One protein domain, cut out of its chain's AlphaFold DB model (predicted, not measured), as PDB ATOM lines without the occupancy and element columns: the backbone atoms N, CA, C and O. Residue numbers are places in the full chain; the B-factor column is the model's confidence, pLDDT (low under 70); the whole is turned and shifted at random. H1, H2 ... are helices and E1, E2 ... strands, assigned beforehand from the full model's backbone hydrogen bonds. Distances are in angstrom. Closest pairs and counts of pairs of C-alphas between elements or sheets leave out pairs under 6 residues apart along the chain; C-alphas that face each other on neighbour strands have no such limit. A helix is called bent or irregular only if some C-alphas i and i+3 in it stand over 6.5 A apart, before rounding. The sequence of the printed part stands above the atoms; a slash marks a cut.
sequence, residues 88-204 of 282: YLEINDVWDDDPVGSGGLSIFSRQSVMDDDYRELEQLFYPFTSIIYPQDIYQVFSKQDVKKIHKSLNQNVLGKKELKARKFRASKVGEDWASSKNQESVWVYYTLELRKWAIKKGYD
ATOM      1  N   TYR A  88     -36.071  40.958  15.986       93.12
ATOM      2  CA  TYR A  88     -35.055  40.092  16.580       93.12
ATOM      3  C   TYR A  88     -34.033  40.869  17.385       93.12
ATOM      4  O   TYR A  88     -33.744  42.028  17.088       93.12
ATOM      5  N   LEU A  89     -33.499  40.202  18.402       93.25
ATOM      6  CA  LEU A  89     -32.287  40.626  19.081       93.25
ATOM      7  C   LEU A  89     -31.138  39.781  18.543       93.25
ATOM      8  O   LEU A  89     -31.191  38.549  18.580       93.25
ATOM      9  N   GLU A  90     -30.135  40.454  18.000       92.25
ATOM     10  CA  GLU A  90     -28.917  39.805  17.544       92.25
ATOM     11  C   GLU A  90     -28.022  39.494  18.742       92.25
ATOM     12  O   GLU A  90     -27.761  40.371  19.569       92.25
ATOM     13  N   ILE A  91     -27.593  38.239  18.833       92.06
ATOM     14  CA  ILE A  91     -26.676  37.752  19.859       92.06
ATOM     15  C   ILE A  91     -25.490  37.042  19.201       92.06
ATOM     16  O   ILE A  91     -25.592  36.540  18.082       92.06
ATOM     17  N   ASN A  92     -24.371  36.992  19.910       89.62
ATOM     18  CA  ASN A  92     -23.177  36.258  19.523       89.62
ATOM     19  C   ASN A  92     -23.220  34.861  20.138       89.62
ATOM     20  O   ASN A  92     -23.543  34.712  21.320       89.62
ATOM     21  N   ASP A  93     -22.829  33.862  19.354       84.69
ATOM     22  CA  ASP A  93     -22.448  32.571  19.913       84.69
ATOM     23  C   ASP A  93     -21.060  32.699  20.546       84.69
ATOM     24  O   ASP A  93     -20.117  33.163  19.904       84.69
ATOM     25  N   VAL A  94     -20.954  32.352  21.825       85.00
ATOM     26  CA  VAL A  94     -19.703  32.438  22.601       85.00
ATOM     27  C   VAL A  94     -19.286  31.092  23.186       85.00
ATOM     28  O   VAL A  94     -18.292  31.018  23.904       85.00
ATOM     29  N   TRP A  95     -20.063  30.047  22.912       75.56
ATOM     30  CA  TRP A  95     -19.889  28.719  23.490       75.56
ATOM     31  C   TRP A  95     -19.916  27.613  22.455       75.56
ATOM     32  O   TRP A  95     -19.676  26.471  22.838       75.56
ATOM     33  N   ASP A  96     -20.227  27.924  21.195       65.00
ATOM     34  CA  ASP A  96     -20.269  26.970  20.087       65.00
ATOM     35  C   ASP A  96     -21.332  25.853  20.258       65.00
ATOM     36  O   ASP A  96     -21.543  25.045  19.356       65.00
ATOM     37  N   ASP A  97     -22.030  25.828  21.401       60.16
ATOM     38  CA  ASP A  97     -23.080  24.887  21.813       60.16
ATOM     39  C   ASP A  97     -24.106  25.601  22.718       60.16
ATOM     40  O   ASP A  97     -24.457  25.179  23.824       60.16
ATOM     41  N   ASP A  98     -24.566  26.763  22.251       62.97
ATOM     42  CA  ASP A  98     -25.863  27.342  22.609       62.97
ATOM     43  C   ASP A  98     -26.249  27.447  24.104       62.97
ATOM     44  O   ASP A  98     -27.219  26.829  24.575       62.97
ATOM     45  N   PRO A  99     -25.621  28.352  24.873       61.72
ATOM     46  CA  PRO A  99     -26.203  28.746  26.140       61.72
ATOM     47  C   PRO A  99     -26.267  30.272  26.247       61.72
ATOM     48  O   PRO A  99     -25.392  30.958  26.768       61.72
ATOM     49  N   VAL A 100     -27.416  30.785  25.799       83.25
ATOM     50  CA  VAL A 100     -27.876  32.175  25.944       83.25
ATOM     51  C   VAL A 100     -27.568  32.725  27.341       83.25
ATOM     52  O   VAL A 100     -26.970  33.783  27.482       83.25
ATOM     53  N   GLY A 101     -27.946  31.999  28.397       86.19
ATOM     54  CA  GLY A 101     -27.715  32.451  29.768       86.19
ATOM     55  C   GLY A 101     -26.270  32.328  30.255       86.19
ATOM     56  O   GLY A 101     -25.874  33.115  31.105       86.19
ATOM     57  N   SER A 102     -25.477  31.374  29.759       89.94
ATOM     58  CA  SER A 102     -24.082  31.217  30.203       89.94
ATOM     59  C   SER A 102     -23.128  32.162  29.484       89.94
ATOM     60  O   SER A 102     -22.039  32.416  29.983       89.94
ATOM     61  N   GLY A 103     -23.496  32.676  28.311       90.06
ATOM     62  CA  GLY A 103     -22.663  33.637  27.600       90.06
ATOM     63  C   GLY A 103     -22.615  35.016  28.269       90.06
ATOM     64  O   GLY A 103     -21.770  35.835  27.915       90.06
ATOM     65  N   GLY A 104     -23.478  35.269  29.260       92.25
ATOM     66  CA  GLY A 104     -23.489  36.514  30.021       92.25
ATOM     67  C   GLY A 104     -23.645  37.736  29.116       92.25
ATOM     68  O   GLY A 104     -24.352  37.695  28.111       92.25
ATOM     69  N   LEU A 105     -22.938  38.821  29.432       91.88
ATOM     70  CA  LEU A 105     -22.915  40.016  28.578       91.88
ATOM     71  C   LEU A 105     -22.137  39.832  27.272       91.88
ATOM     72  O   LEU A 105     -22.325  40.614  26.340       91.88
ATOM     73  N   SER A 106     -21.289  38.806  27.175       91.56
ATOM     74  CA  SER A 106     -20.453  38.567  25.995       91.56
ATOM     75  C   SER A 106     -21.265  38.171  24.758       91.56
ATOM     76  O   SER A 106     -20.780  38.320  23.636       91.56
ATOM     77  N   ILE A 107     -22.524  37.750  24.935       92.25
ATOM     78  CA  ILE A 107     -23.434  37.480  23.815       92.25
ATOM     79  C   ILE A 107     -23.919  38.755  23.117       92.25
ATOM     80  O   ILE A 107     -24.572  38.653  22.087       92.25
ATOM     81  N   PHE A 108     -23.642  39.953  23.635       90.88
ATOM     82  CA  PHE A 108     -24.067  41.203  23.007       90.88
ATOM     83  C   PHE A 108     -22.871  41.991  22.489       90.88
ATOM     84  O   PHE A 108     -21.916  42.260  23.218       90.88
ATOM     85  N   SER A 109     -22.957  42.455  21.242       82.62
ATOM     86  CA  SER A 109     -22.073  43.522  20.779       82.62
ATOM     87  C   SER A 109     -22.589  44.859  21.300       82.62
ATOM     88  O   SER A 109     -23.753  45.210  21.102       82.62
ATOM     89  N   ARG A 110     -21.719  45.662  21.923       77.75
ATOM     90  CA  ARG A 110     -22.090  47.023  22.352       77.75
ATOM     91  C   ARG A 110     -22.547  47.897  21.177       77.75
ATOM     92  O   ARG A 110     -23.274  48.856  21.377       77.75
ATOM     93  N   GLN A 111     -22.136  47.555  19.957       79.94
ATOM     94  CA  GLN A 111     -22.498  48.279  18.739       79.94
ATOM     95  C   GLN A 111     -23.886  47.891  18.202       79.94
ATOM     96  O   GLN A 111     -24.445  48.639  17.405       79.94
ATOM     97  N   SER A 112     -24.442  46.743  18.611       77.00
ATOM     98  CA  SER A 112     -25.723  46.225  18.102       77.00
ATOM     99  C   SER A 112     -26.915  46.479  19.031       77.00
ATOM    100  O   SER A 112     -28.054  46.207  18.650       77.00
ATOM    101  N   VAL A 113     -26.683  47.021  20.231       85.94
ATOM    102  CA  VAL A 113     -27.717  47.270  21.246       85.94
ATOM    103  C   VAL A 113     -27.695  48.741  21.660       85.94
ATOM    104  O   VAL A 113     -26.633  49.317  21.870       85.94
ATOM    105  N   MET A 114     -28.878  49.347  21.795       89.19
ATOM    106  CA  MET A 114     -29.016  50.728  22.271       89.19
ATOM    107  C   MET A 114     -28.465  50.878  23.694       89.19
ATOM    108  O   MET A 114     -28.604  49.973  24.514       89.19
ATOM    109  N   ASP A 115     -27.890  52.039  24.012       89.06
ATOM    110  CA  ASP A 115     -27.191  52.256  25.286       89.06
ATOM    111  C   ASP A 115     -28.055  51.981  26.526       89.06
ATOM    112  O   ASP A 115     -27.569  51.375  27.484       89.06
ATOM    113  N   ASP A 116     -29.323  52.398  26.510       91.94
ATOM    114  CA  ASP A 116     -30.251  52.175  27.625       91.94
ATOM    115  C   ASP A 116     -30.620  50.694  27.776       91.94
ATOM    116  O   ASP A 116     -30.641  50.169  28.889       91.94
ATOM    117  N   ASP A 117     -30.834  49.993  26.658       93.56
ATOM    118  CA  ASP A 117     -31.101  48.554  26.659       93.56
ATOM    119  C   ASP A 117     -29.884  47.773  27.168       93.56
ATOM    120  O   ASP A 117     -30.034  46.839  27.956       93.56
ATOM    121  N   TYR A 118     -28.671  48.185  26.793       93.06
ATOM    122  CA  TYR A 118     -27.452  47.542  27.274       93.06
ATOM    123  C   TYR A 118     -27.264  47.725  28.784       93.06
ATOM    124  O   TYR A 118     -26.871  46.780  29.461       93.06
ATOM    125  N   ARG A 119     -27.594  48.895  29.350       93.44
ATOM    126  CA  ARG A 119     -27.547  49.099  30.813       93.44
ATOM    127  C   ARG A 119     -28.522  48.190  31.556       93.44
ATOM    128  O   ARG A 119     -28.201  47.693  32.633       93.44
ATOM    129  N   GLU A 120     -29.711  47.958  31.003       95.62
ATOM    130  CA  GLU A 120     -30.654  46.991  31.576       95.62
ATOM    131  C   GLU A 120     -30.111  45.558  31.504       95.62
ATOM    132  O   GLU A 120     -30.264  44.800  32.460       95.62
ATOM    133  N   LEU A 121     -29.437  45.194  30.408       94.94
ATOM    134  CA  LEU A 121     -28.765  43.900  30.272       94.94
ATOM    135  C   LEU A 121     -27.610  43.745  31.272       94.94
ATOM    136  O   LEU A 121     -27.485  42.689  31.891       94.94
ATOM    137  N   GLU A 122     -26.806  44.789  31.495       94.81
ATOM    138  CA  GLU A 122     -25.748  44.800  32.520       94.81
ATOM    139  C   GLU A 122     -26.315  44.520  33.911       94.81
ATOM    140  O   GLU A 122     -25.782  43.698  34.656       94.81
ATOM    141  N   GLN A 123     -27.439  45.154  34.244       95.50
ATOM    142  CA  GLN A 123     -28.134  44.900  35.503       95.50
ATOM    143  C   GLN A 123     -28.713  43.487  35.575       95.50
ATOM    144  O   GLN A 123     -28.707  42.885  36.647       95.50
ATOM    145  N   LEU A 124     -29.199  42.951  34.451       95.69
ATOM    146  CA  LEU A 124     -29.759  41.606  34.381       95.69
ATOM    147  C   LEU A 124     -28.706  40.542  34.686       95.69
ATOM    148  O   LEU A 124     -29.006  39.613  35.427       95.69
ATOM    149  N   PHE A 125     -27.498  40.673  34.135       94.81
ATOM    150  CA  PHE A 125     -26.423  39.686  34.289       94.81
ATOM    151  C   PHE A 125     -25.515  39.924  35.499       94.81
ATOM    152  O   PHE A 125     -24.734  39.039  35.849       94.81
ATOM    153  N   TYR A 126     -25.640  41.063  36.183       93.12
ATOM    154  CA  TYR A 126     -24.859  41.356  37.383       93.12
ATOM    155  C   TYR A 126     -24.937  40.207  38.417       93.12
ATOM    156  O   TYR A 126     -26.020  39.660  38.661       93.12
ATOM    157  N   PRO A 127     -23.817  39.838  39.070       93.38
ATOM    158  CA  PRO A 127     -22.480  40.443  38.992       93.38
ATOM    159  C   PRO A 127     -21.567  39.885  37.892       93.38
ATOM    160  O   PRO A 127     -20.380  40.203  37.878       93.38
ATOM    161  N   PHE A 128     -22.079  39.073  36.968       93.44
ATOM    162  CA  PHE A 128     -21.272  38.574  35.861       93.44
ATOM    163  C   PHE A 128     -21.098  39.658  34.796       93.44
ATOM    164  O   PHE A 128     -22.066  40.192  34.260       93.44
ATOM    165  N   THR A 129     -19.845  39.977  34.481       89.62
ATOM    166  CA  THR A 129     -19.477  40.986  33.472       89.62
ATOM    167  C   THR A 129     -19.043  40.373  32.140       89.62
ATOM    168  O   THR A 129     -18.793  41.092  31.178       89.62
ATOM    169  N   SER A 130     -18.948  39.047  32.077       90.00
ATOM    170  CA  SER A 130     -18.545  38.293  30.891       90.00
ATOM    171  C   SER A 130     -19.246  36.933  30.876       90.00
ATOM    172  O   SER A 130     -20.246  36.751  31.578       90.00
ATOM    173  N   ILE A 131     -18.731  35.997  30.082       92.31
ATOM    174  CA  ILE A 131     -19.124  34.588  30.102       92.31
ATOM    175  C   ILE A 131     -19.173  34.065  31.550       92.31
ATOM    176  O   ILE A 131     -18.279  34.317  32.355       92.31
ATOM    177  N   ILE A 132     -20.242  33.341  31.879       92.19
ATOM    178  CA  ILE A 132     -20.484  32.734  33.187       92.19
ATOM    179  C   ILE A 132     -19.913  31.320  33.175       92.19
ATOM    180  O   ILE A 132     -20.615  30.361  32.832       92.19
ATOM    181  N   TYR A 133     -18.652  31.173  33.570       91.06
ATOM    182  CA  TYR A 133     -18.048  29.853  33.674       91.06
ATOM    183  C   TYR A 133     -18.519  29.113  34.940       91.06
ATOM    184  O   TYR A 133     -18.855  29.749  35.946       91.06
ATOM    185  N   PRO A 134     -18.514  27.765  34.951       90.38
ATOM    186  CA  PRO A 134     -18.915  26.982  36.121       90.38
ATOM    187  C   PRO A 134     -18.204  27.379  37.422       90.38
ATOM    188  O   PRO A 134     -18.835  27.452  38.480       90.38
ATOM    189  N   GLN A 135     -16.905  27.683  37.351       89.88
ATOM    190  CA  GLN A 135     -16.099  28.089  38.504       89.88
ATOM    191  C   GLN A 135     -16.469  29.468  39.070       89.88
ATOM    192  O   GLN A 135     -16.199  29.733  40.243       89.88
ATOM    193  N   ASP A 136     -17.104  30.334  38.280       90.38
ATOM    194  CA  ASP A 136     -17.470  31.694  38.700       90.38
ATOM    195  C   ASP A 136     -18.761  31.698  39.517       90.38
ATOM    196  O   ASP A 136     -18.984  32.559  40.369       90.38
ATOM    197  N   ILE A 137     -19.605  30.684  39.318       92.69
ATOM    198  CA  ILE A 137     -20.918  30.592  39.957       92.69
ATOM    199  C   ILE A 137     -20.801  30.613  41.477       92.69
ATOM    200  O   ILE A 137     -21.559  31.323  42.129       92.69
ATOM    201  N   TYR A 138     -19.850  29.877  42.054       92.69
ATOM    202  CA  TYR A 138     -19.673  29.826  43.509       92.69
ATOM    203  C   TYR A 138     -18.842  30.972  44.087       92.69
ATOM    204  O   TYR A 138     -18.765  31.102  45.307       92.69
ATOM    205  N   GLN A 139     -18.256  31.816  43.236       92.75
ATOM    206  CA  GLN A 139     -17.670  33.088  43.665       92.75
ATOM    207  C   GLN A 139     -18.768  34.132  43.922       92.75
ATOM    208  O   GLN A 139     -18.585  35.040  44.728       92.75
ATOM    209  N   VAL A 140     -19.921  33.969  43.266       93.50
ATOM    210  CA  VAL A 140     -21.060  34.893  43.311       93.50
ATOM    211  C   VAL A 140     -22.199  34.374  44.187       93.50
ATOM    212  O   VAL A 140     -22.728  35.095  45.031       93.50
ATOM    213  N   PHE A 141     -22.599  33.121  43.986       95.25
ATOM    214  CA  PHE A 141     -23.747  32.516  44.644       95.25
ATOM    215  C   PHE A 141     -23.320  31.539  45.727       95.25
ATOM    216  O   PHE A 141     -22.490  30.650  45.522       95.25
ATOM    217  N   SER A 142     -23.990  31.606  46.876       95.31
ATOM    218  CA  SER A 142     -23.874  30.537  47.858       95.31
ATOM    219  C   SER A 142     -24.553  29.258  47.346       95.31
ATOM    220  O   SER A 142     -25.470  29.282  46.518       95.31
ATOM    221  N   LYS A 143     -24.199  28.105  47.928       93.81
ATOM    222  CA  LYS A 143     -24.918  26.839  47.678       93.81
ATOM    223  C   LYS A 143     -26.425  26.956  47.950       93.81
ATOM    224  O   LYS A 143     -27.221  26.268  47.310       93.81
ATOM    225  N   GLN A 144     -26.828  27.803  48.903       95.81
ATOM    226  CA  GLN A 144     -28.240  28.027  49.209       95.81
ATOM    227  C   GLN A 144     -28.944  28.816  48.102       95.81
ATOM    228  O   GLN A 144     -30.088  28.497  47.782       95.81
ATOM    229  N   ASP A 145     -28.271  29.791  47.491       96.56
ATOM    230  CA  ASP A 145     -28.837  30.595  46.405       96.56
ATOM    231  C   ASP A 145     -29.043  29.750  45.151       96.56
ATOM    232  O   ASP A 145     -30.151  29.714  44.616       96.56
ATOM    233  N   VAL A 146     -28.053  28.936  44.773       96.06
ATOM    234  CA  VAL A 146     -28.197  27.977  43.665       96.06
ATOM    235  C   VAL A 146     -29.352  27.000  43.921       96.06
ATOM    236  O   VAL A 146     -30.152  26.713  43.027       96.06
ATOM    237  N   LYS A 147     -29.522  26.527  45.164       95.62
ATOM    238  CA  LYS A 147     -30.656  25.665  45.534       95.62
ATOM    239  C   LYS A 147     -32.003  26.386  45.399       95.62
ATOM    240  O   LYS A 147     -32.978  25.762  44.969       95.62
ATOM    241  N   LYS A 148     -32.083  27.675  45.752       97.25
ATOM    242  CA  LYS A 148     -33.290  28.499  45.563       97.25
ATOM    243  C   LYS A 148     -33.601  28.685  44.077       97.25
ATOM    244  O   LYS A 148     -34.751  28.480  43.696       97.25
ATOM    245  N   ILE A 149     -32.591  28.980  43.253       96.88
ATOM    246  CA  ILE A 149     -32.719  29.072  41.789       96.88
ATOM    247  C   ILE A 149     -33.279  27.761  41.230       96.88
ATOM    248  O   ILE A 149     -34.320  27.752  40.578       96.88
ATOM    249  N   HIS A 150     -32.662  26.628  41.571       96.12
ATOM    250  CA  HIS A 150     -33.120  25.321  41.107       96.12
ATOM    251  C   HIS A 150     -34.573  25.022  41.522       96.12
ATOM    252  O   HIS A 150     -35.362  24.491  40.737       96.12
ATOM    253  N   LYS A 151     -34.962  25.379  42.753       96.38
ATOM    254  CA  LYS A 151     -36.344  25.224  43.228       96.38
ATOM    255  C   LYS A 151     -37.318  26.100  42.431       96.38
ATOM    256  O   LYS A 151     -38.365  25.602  42.031       96.38
ATOM    257  N   SER A 152     -36.962  27.362  42.187       96.75
ATOM    258  CA  SER A 152     -37.747  28.302  41.378       96.75
ATOM    259  C   SER A 152     -37.982  27.767  39.962       96.75
ATOM    260  O   SER A 152     -39.123  27.728  39.498       96.75
ATOM    261  N   LEU A 153     -36.936  27.256  39.307       96.06
ATOM    262  CA  LEU A 153     -37.045  26.680  37.967       96.06
ATOM    263  C   LEU A 153     -37.998  25.484  37.913       96.06
ATOM    264  O   LEU A 153     -38.776  25.374  36.974       96.06
ATOM    265  N   ASN A 154     -38.001  24.624  38.934       94.50
ATOM    266  CA  ASN A 154     -38.923  23.485  39.004       94.50
ATOM    267  C   ASN A 154     -40.394  23.885  39.229       94.50
ATOM    268  O   ASN A 154     -41.286  23.077  38.964       94.50
ATOM    269  N   GLN A 155     -40.653  25.100  39.720       94.31
ATOM    270  CA  GLN A 155     -42.001  25.661  39.862       94.31
ATOM    271  C   GLN A 155     -42.481  26.358  38.579       94.31
ATOM    272  O   GLN A 155     -43.682  26.532  38.387       94.31
ATOM    273  N   ASN A 156     -41.561  26.740  37.690       92.00
ATOM    274  CA  ASN A 156     -41.862  27.328  36.391       92.00
ATOM    275  C   ASN A 156     -41.982  26.232  35.315       92.00
ATOM    276  O   ASN A 156     -41.091  25.399  35.172       92.00
ATOM    277  N   VAL A 157     -43.058  26.240  34.519       91.56
ATOM    278  CA  VAL A 157     -43.283  25.215  33.479       91.56
ATOM    279  C   VAL A 157     -42.138  25.171  32.460       91.56
ATOM    280  O   VAL A 157     -41.630  24.090  32.166       91.56
ATOM    281  N   LEU A 158     -41.707  26.331  31.954       90.56
ATOM    282  CA  LEU A 158     -40.628  26.422  30.969       90.56
ATOM    283  C   LEU A 158     -39.275  26.063  31.599       90.56
ATOM    284  O   LEU A 158     -38.543  25.252  31.045       90.56
ATOM    285  N   GLY A 159     -38.985  26.565  32.804       93.19
ATOM    286  CA  GLY A 159     -37.759  26.227  33.537       93.19
ATOM    287  C   GLY A 159     -37.614  24.731  33.810       93.19
ATOM    288  O   GLY A 159     -36.550  24.156  33.585       93.19
ATOM    289  N   LYS A 160     -38.701  24.065  34.213       93.62
ATOM    290  CA  LYS A 160     -38.727  22.612  34.410       93.62
ATOM    291  C   LYS A 160     -38.477  21.850  33.105       93.62
ATOM    292  O   LYS A 160     -37.768  20.843  33.125       93.62
ATOM    293  N   LYS A 161     -39.053  22.305  31.986       90.25
ATOM    294  CA  LYS A 161     -38.829  21.703  30.661       90.25
ATOM    295  C   LYS A 161     -37.366  21.831  30.226       90.25
ATOM    296  O   LYS A 161     -36.773  20.824  29.849       90.25
ATOM    297  N   GLU A 162     -36.774  23.015  30.351       90.50
ATOM    298  CA  GLU A 162     -35.378  23.263  29.965       90.50
ATOM    299  C   GLU A 162     -34.385  22.464  30.823       90.50
ATOM    300  O   GLU A 162     -33.485  21.815  30.289       90.50
ATOM    301  N   LEU A 163     -34.601  22.382  32.142       92.00
ATOM    302  CA  LEU A 163     -33.791  21.519  33.015       92.00
ATOM    303  C   LEU A 163     -33.907  20.034  32.649       92.00
ATOM    304  O   LEU A 163     -32.917  19.304  32.695       92.00
ATOM    305  N   LYS A 164     -35.109  19.568  32.285       91.00
ATOM    306  CA  LYS A 164     -35.311  18.184  31.838       91.00
ATOM    307  C   LYS A 164     -34.560  17.911  30.531       91.00
ATOM    308  O   LYS A 164     -33.959  16.847  30.412       91.00
ATOM    309  N   ALA A 165     -34.582  18.852  29.587       85.88
ATOM    310  CA  ALA A 165     -33.872  18.734  28.317       85.88
ATOM    311  C   ALA A 165     -32.347  18.683  28.514       85.88
ATOM    312  O   ALA A 165     -31.697  17.801  27.958       85.88
ATOM    313  N   ARG A 166     -31.791  19.551  29.370       86.81
ATOM    314  CA  ARG A 166     -30.358  19.554  29.726       86.81
ATOM    315  C   ARG A 166     -29.931  18.257  30.414       86.81
ATOM    316  O   ARG A 166     -28.972  17.629  29.990       86.81
ATOM    317  N   LYS A 167     -30.720  17.768  31.380       89.44
ATOM    318  CA  LYS A 167     -30.476  16.461  32.014       89.44
ATOM    319  C   LYS A 167     -30.500  15.304  31.011       89.44
ATOM    320  O   LYS A 167     -29.699  14.380  31.120       89.44
ATOM    321  N   PHE A 168     -31.439  15.325  30.066       84.56
ATOM    322  CA  PHE A 168     -31.511  14.308  29.020       84.56
ATOM    323  C   PHE A 168     -30.278  14.357  28.108       84.56
ATOM    324  O   PHE A 168     -29.684  13.311  27.860       84.56
ATOM    325  N   ARG A 169     -29.845  15.553  27.687       78.88
ATOM    326  CA  ARG A 169     -28.614  15.736  26.903       78.88
ATOM    327  C   ARG A 169     -27.396  15.186  27.645       78.88
ATOM    328  O   ARG A 169     -26.727  14.323  27.093       78.88
ATOM    329  N   ALA A 170     -27.206  15.580  28.905       81.44
ATOM    330  CA  ALA A 170     -26.128  15.076  29.758       81.44
ATOM    331  C   ALA A 170     -26.108  13.536  29.790       81.44
ATOM    332  O   ALA A 170     -25.073  12.916  29.579       81.44
ATOM    333  N   SER A 171     -27.275  12.892  29.939       81.69
ATOM    334  CA  SER A 171     -27.354  11.423  29.930       81.69
ATOM    335  C   SER A 171     -27.004  10.778  28.587       81.69
ATOM    336  O   SER A 171     -26.490   9.664  28.575       81.69
ATOM    337  N   LYS A 172     -27.280  11.453  27.465       74.50
ATOM    338  CA  LYS A 172     -26.981  10.942  26.122       74.50
ATOM    339  C   LYS A 172     -25.493  11.035  25.793       74.50
ATOM    340  O   LYS A 172     -24.992  10.148  25.118       74.50
ATOM    341  N   VAL A 173     -24.799  12.043  26.322       71.31
ATOM    342  CA  VAL A 173     -23.344  12.200  26.158       71.31
ATOM    343  C   VAL A 173     -22.540  11.576  27.306       71.31
ATOM    344  O   VAL A 173     -21.321  11.609  27.282       71.31
ATOM    345  N   GLY A 174     -23.181  10.971  28.312       71.69
ATOM    346  CA  GLY A 174     -22.478  10.339  29.438       71.69
ATOM    347  C   GLY A 174     -21.911  11.320  30.473       71.69
ATOM    348  O   GLY A 174     -21.089  10.940  31.303       71.69
ATOM    349  N   GLU A 175     -22.362  12.571  30.465       79.12
ATOM    350  CA  GLU A 175     -21.989  13.583  31.449       79.12
ATOM    351  C   GLU A 175     -22.650  13.307  32.813       79.12
ATOM    352  O   GLU A 175     -23.844  12.987  32.908       79.12
ATOM    353  N   ASP A 176     -21.895  13.482  33.906       85.12
ATOM    354  CA  ASP A 176     -22.451  13.400  35.257       85.12
ATOM    355  C   ASP A 176     -23.327  14.620  35.570       85.12
ATOM    356  O   ASP A 176     -22.863  15.652  36.063       85.12
ATOM    357  N   TRP A 177     -24.637  14.455  35.384       89.62
ATOM    358  CA  TRP A 177     -25.633  15.457  35.760       89.62
ATOM    359  C   TRP A 177     -25.517  15.923  37.218       89.62
ATOM    360  O   TRP A 177     -25.874  17.059  37.525       89.62
ATOM    361  N   ALA A 178     -25.081  15.078  38.161       88.81
ATOM    362  CA  ALA A 178     -24.960  15.511  39.552       88.81
ATOM    363  C   ALA A 178     -23.916  16.624  39.706       88.81
ATOM    364  O   ALA A 178     -24.128  17.535  40.518       88.81
ATOM    365  N   SER A 179     -22.855  16.566  38.900       86.00
ATOM    366  CA  SER A 179     -21.786  17.557  38.855       86.00
ATOM    367  C   SER A 179     -22.226  18.859  38.168       86.00
ATOM    368  O   SER A 179     -22.059  19.933  38.749       86.00
ATOM    369  N   SER A 180     -22.898  18.787  37.014       88.56
ATOM    370  CA  SER A 180     -23.254  19.970  36.218       88.56
ATOM    371  C   SER A 180     -24.595  20.611  36.566       88.56
ATOM    372  O   SER A 180     -24.796  21.799  36.315       88.56
ATOM    373  N   LYS A 181     -25.517  19.909  37.239       92.62
ATOM    374  CA  LYS A 181     -26.867  20.419  37.575       92.62
ATOM    375  C   LYS A 181     -26.877  21.843  38.134       92.62
ATOM    376  O   LYS A 181     -27.812  22.604  37.877       92.62
ATOM    377  N   ASN A 182     -25.899  22.186  38.967       92.56
ATOM    378  CA  ASN A 182     -25.841  23.491  39.616       92.56
ATOM    379  C   ASN A 182     -25.520  24.607  38.615       92.56
ATOM    380  O   ASN A 182     -26.213  25.625  38.635       92.56
ATOM    381  N   GLN A 183     -24.555  24.394  37.715       92.81
ATOM    382  CA  GLN A 183     -24.220  25.373  36.680       92.81
ATOM    383  C   GLN A 183     -25.358  25.520  35.665       92.81
ATOM    384  O   GLN A 183     -25.825  26.627  35.406       92.81
ATOM    385  N   GLU A 184     -25.930  24.391  35.248       93.12
ATOM    386  CA  GLU A 184     -27.066  24.313  34.332       93.12
ATOM    387  C   GLU A 184     -28.283  25.065  34.880       93.12
ATOM    388  O   GLU A 184     -28.996  25.752  34.152       93.12
ATOM    389  N   SER A 185     -28.506  24.999  36.197       95.25
ATOM    390  CA  SER A 185     -29.594  25.733  36.847       95.25
ATOM    391  C   SER A 185     -29.402  27.245  36.781       95.25
ATOM    392  O   SER A 185     -30.364  27.971  36.549       95.25
ATOM    393  N   VAL A 186     -28.180  27.739  36.973       95.50
ATOM    394  CA  VAL A 186     -27.893  29.178  36.889       95.50
ATOM    395  C   VAL A 186     -28.007  29.659  35.443       95.50
ATOM    396  O   VAL A 186     -28.654  30.671  35.181       95.50
ATOM    397  N   TRP A 187     -27.482  28.896  34.487       94.56
ATOM    398  CA  TRP A 187     -27.576  29.234  33.067       94.56
ATOM    399  C   TRP A 187     -29.019  29.240  32.550       94.56
ATOM    400  O   TRP A 187     -29.419  30.170  31.845       94.56
ATOM    401  N   VAL A 188     -29.848  28.264  32.941       94.56
ATOM    402  CA  VAL A 188     -31.284  28.275  32.607       94.56
ATOM    403  C   VAL A 188     -31.973  29.483  33.231       94.56
ATOM    404  O   VAL A 188     -32.781  30.127  32.566       94.56
ATOM    405  N   TYR A 189     -31.654  29.824  34.480       95.56
ATOM    406  CA  TYR A 189     -32.234  30.991  35.138       95.56
ATOM    407  C   TYR A 189     -31.978  32.282  34.354       95.56
ATOM    408  O   TYR A 189     -32.940  32.948  33.973       95.56
ATOM    409  N   TYR A 190     -30.721  32.579  34.014       95.75
ATOM    410  CA  TYR A 190     -30.393  33.769  33.222       95.75
ATOM    411  C   TYR A 190     -30.995  33.732  31.814       95.75
ATOM    412  O   TYR A 190     -31.454  34.760  31.322       95.75
ATOM    413  N   THR A 191     -31.099  32.552  31.196       95.12
ATOM    414  CA  THR A 191     -31.806  32.394  29.913       95.12
ATOM    415  C   THR A 191     -33.272  32.827  30.028       95.12
ATOM    416  O   THR A 191     -33.791  33.536  29.163       95.12
ATOM    417  N   LEU A 192     -33.961  32.431  31.106       95.25
ATOM    418  CA  LEU A 192     -35.355  32.813  31.334       95.25
ATOM    419  C   LEU A 192     -35.514  34.297  31.672       95.25
ATOM    420  O   LEU A 192     -36.479  34.907  31.209       95.25
ATOM    421  N   GLU A 193     -34.609  34.878  32.461       96.12
ATOM    422  CA  GLU A 193     -34.639  36.312  32.766       96.12
ATOM    423  C   GLU A 193     -34.396  37.149  31.504       96.12
ATOM    424  O   GLU A 193     -35.192  38.043  31.208       96.12
ATOM    425  N   LEU A 194     -33.395  36.796  30.689       96.44
ATOM    426  CA  LEU A 194     -33.147  37.469  29.414       96.44
ATOM    427  C   LEU A 194     -34.342  37.337  28.462       96.44
ATOM    428  O   LEU A 194     -34.763  38.318  27.854       96.44
ATOM    429  N   ARG A 195     -34.956  36.151  28.374       95.50
ATOM    430  CA  ARG A 195     -36.185  35.954  27.594       95.50
ATOM    431  C   ARG A 195     -37.303  36.893  28.050       95.50
ATOM    432  O   ARG A 195     -37.970  37.495  27.211       95.50
ATOM    433  N   LYS A 196     -37.548  37.007  29.361       96.00
ATOM    434  CA  LYS A 196     -38.589  37.904  29.899       96.00
ATOM    435  C   LYS A 196     -38.308  39.356  29.525       96.00
ATOM    436  O   LYS A 196     -39.224  40.054  29.092       96.00
ATOM    437  N   TRP A 197     -37.058  39.790  29.677       96.94
ATOM    438  CA  TRP A 197     -36.625  41.128  29.290       96.94
ATOM    439  C   TRP A 197     -36.848  41.379  27.793       96.94
ATOM    440  O   TRP A 197     -37.494  42.359  27.421       96.94
ATOM    441  N   ALA A 198     -36.418  40.451  26.937       95.75
ATOM    442  CA  ALA A 198     -36.523  40.590  25.490       95.75
ATOM    443  C   ALA A 198     -37.985  40.687  25.023       95.75
ATOM    444  O   ALA A 198     -38.331  41.573  24.240       95.75
ATOM    445  N   ILE A 199     -38.872  39.851  25.574       95.62
ATOM    446  CA  ILE A 199     -40.315  39.921  25.292       95.62
ATOM    447  C   ILE A 199     -40.887  41.279  25.724       95.62
ATOM    448  O   ILE A 199     -41.649  41.890  24.978       95.62
ATOM    449  N   LYS A 200     -40.494  41.799  26.896       96.44
ATOM    450  CA  LYS A 200     -40.926  43.126  27.370       96.44
ATOM    451  C   LYS A 200     -40.477  44.255  26.429       96.44
ATOM    452  O   LYS A 200     -41.187  45.248  26.297       96.44
ATOM    453  N   LYS A 201     -39.331  44.098  25.759       95.31
ATOM    454  CA  LYS A 201     -38.788  45.026  24.745       95.31
ATOM    455  C   LYS A 201     -39.345  44.794  23.330       95.31
ATOM    456  O   LYS A 201     -38.931  45.466  22.376       95.31
ATOM    457  N   GLY A 202     -40.292  43.866  23.190       94.62
ATOM    458  CA  GLY A 202     -40.987  43.565  21.941       94.62
ATOM    459  C   GLY A 202     -40.176  42.729  20.955       94.62
ATOM    460  O   GLY A 202     -40.430  42.824  19.761       94.62
ATOM    461  N   TYR A 203     -39.177  41.976  21.417       94.69
ATOM    462  CA  TYR A 203     -38.480  40.996  20.582       94.69
ATOM    463  C   TYR A 203     -39.270  39.684  20.504       94.69
ATOM    464  O   TYR A 203     -39.832  39.225  21.500       94.69
ATOM    465  N   ASP A 204     -39.240  39.052  19.333       93.94
ATOM    466  CA  ASP A 204     -39.953  37.809  19.023       93.94
ATOM    467  C   ASP A 204     -39.022  36.582  19.001       93.94
ATOM    468  O   ASP A 204     -39.448  35.457  19.296       93.94
TER     469      ASP A 204
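Overview. This is residues 88 to 204 of the 282 residues of an uncharacterized protein of Vibrio sp. F13 (UniProt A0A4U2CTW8). One long, kinked helix, H6, runs through the middle of this domain, and the other longer helices pack round it: H4 crosses it, H5 folds back into it as a helical hairpin, and H2 packs on its residues 190 to 194. Residues 91 to 103 form a long stretch with no named element between the short strand E1 and the short helix H1. You have 117 printed residues, with one named strand and six named helices in the order E1, H1, H2, H3, H4, H5, H6. The class is mostly helix, and the helix packing is mostly crossed, with one of four tilted pairs at a shallow tilt. The whole is compact, with a radius of gyration of the C-alphas of 14.3 A and a rounded outline of 40 by 29 by 28 A.

Arrangement. Start at E1, residues 88 to 90, which pairs with no named strand. Go on to H1, residues 104 to 107, which touches H2, residues 115 to 125; their closest C-alphas, Gly 104 and Phe 125, are 6.1 A apart. Look next at the hub, H6, residues 177 to 200, which touches four helices. With residues 190 to 194 alone it touches H2, at a shallow tilt of 28 degrees, opposite ways; the closest C-alphas, Phe 125 and Tyr 190, are 7.2 A apart. H3, residues 134 to 140, only just touches H6, with 3 pairs of C-alphas within 8 A, the closest being Pro 134 and Gln 183 at 5.6 A. H4, residues 143 to 155, touches H6 at a steep tilt of 61 degrees, the closest C-alphas being His 150 and Ser 185 at 5.5 A. H5, residues 157 to 173, touches H4 only at the corner, where the C-alphas of Leu 153 and Gly 159 come closest at 4.5 A. H5 and H6 form a hairpin at a steep tilt of 40 degrees; their closest C-alphas, Ala 170 and Trp 177, are 6.0 A apart. Every O i to N i+4 pair is within hydrogen-bond range in H2, H4 and H5; H6 has 18 of 20, H3 has 1 of 3 beside 3 of 4 O i to N i+3 pairs, and H1 is too short for an i+4 pair.

Along the chain. Find C-alpha 88 at (-35.055, 40.092, 16.580), where E1 begins. H2 is 15.5 A long, H4 18.8 A and H5 24.9 A. From C-alpha 177 at (-25.633, 15.457, 35.760), H6 runs 32.7 A to C-alpha 200 at (-40.926, 43.126, 27.370). It has a kink of 34 degrees near residue 184 and is irregular, with C-alphas 179 and 182 7.2 A apart.

Size, cuts and confidence. The C-alphas farthest apart, Asp 116 and Gly 174, are 42.6 A apart. The printed part has no cut, and the link from E1 to H1 is long. Look for low confidence at residues 96 to 99, which are under 70 in pLDDT.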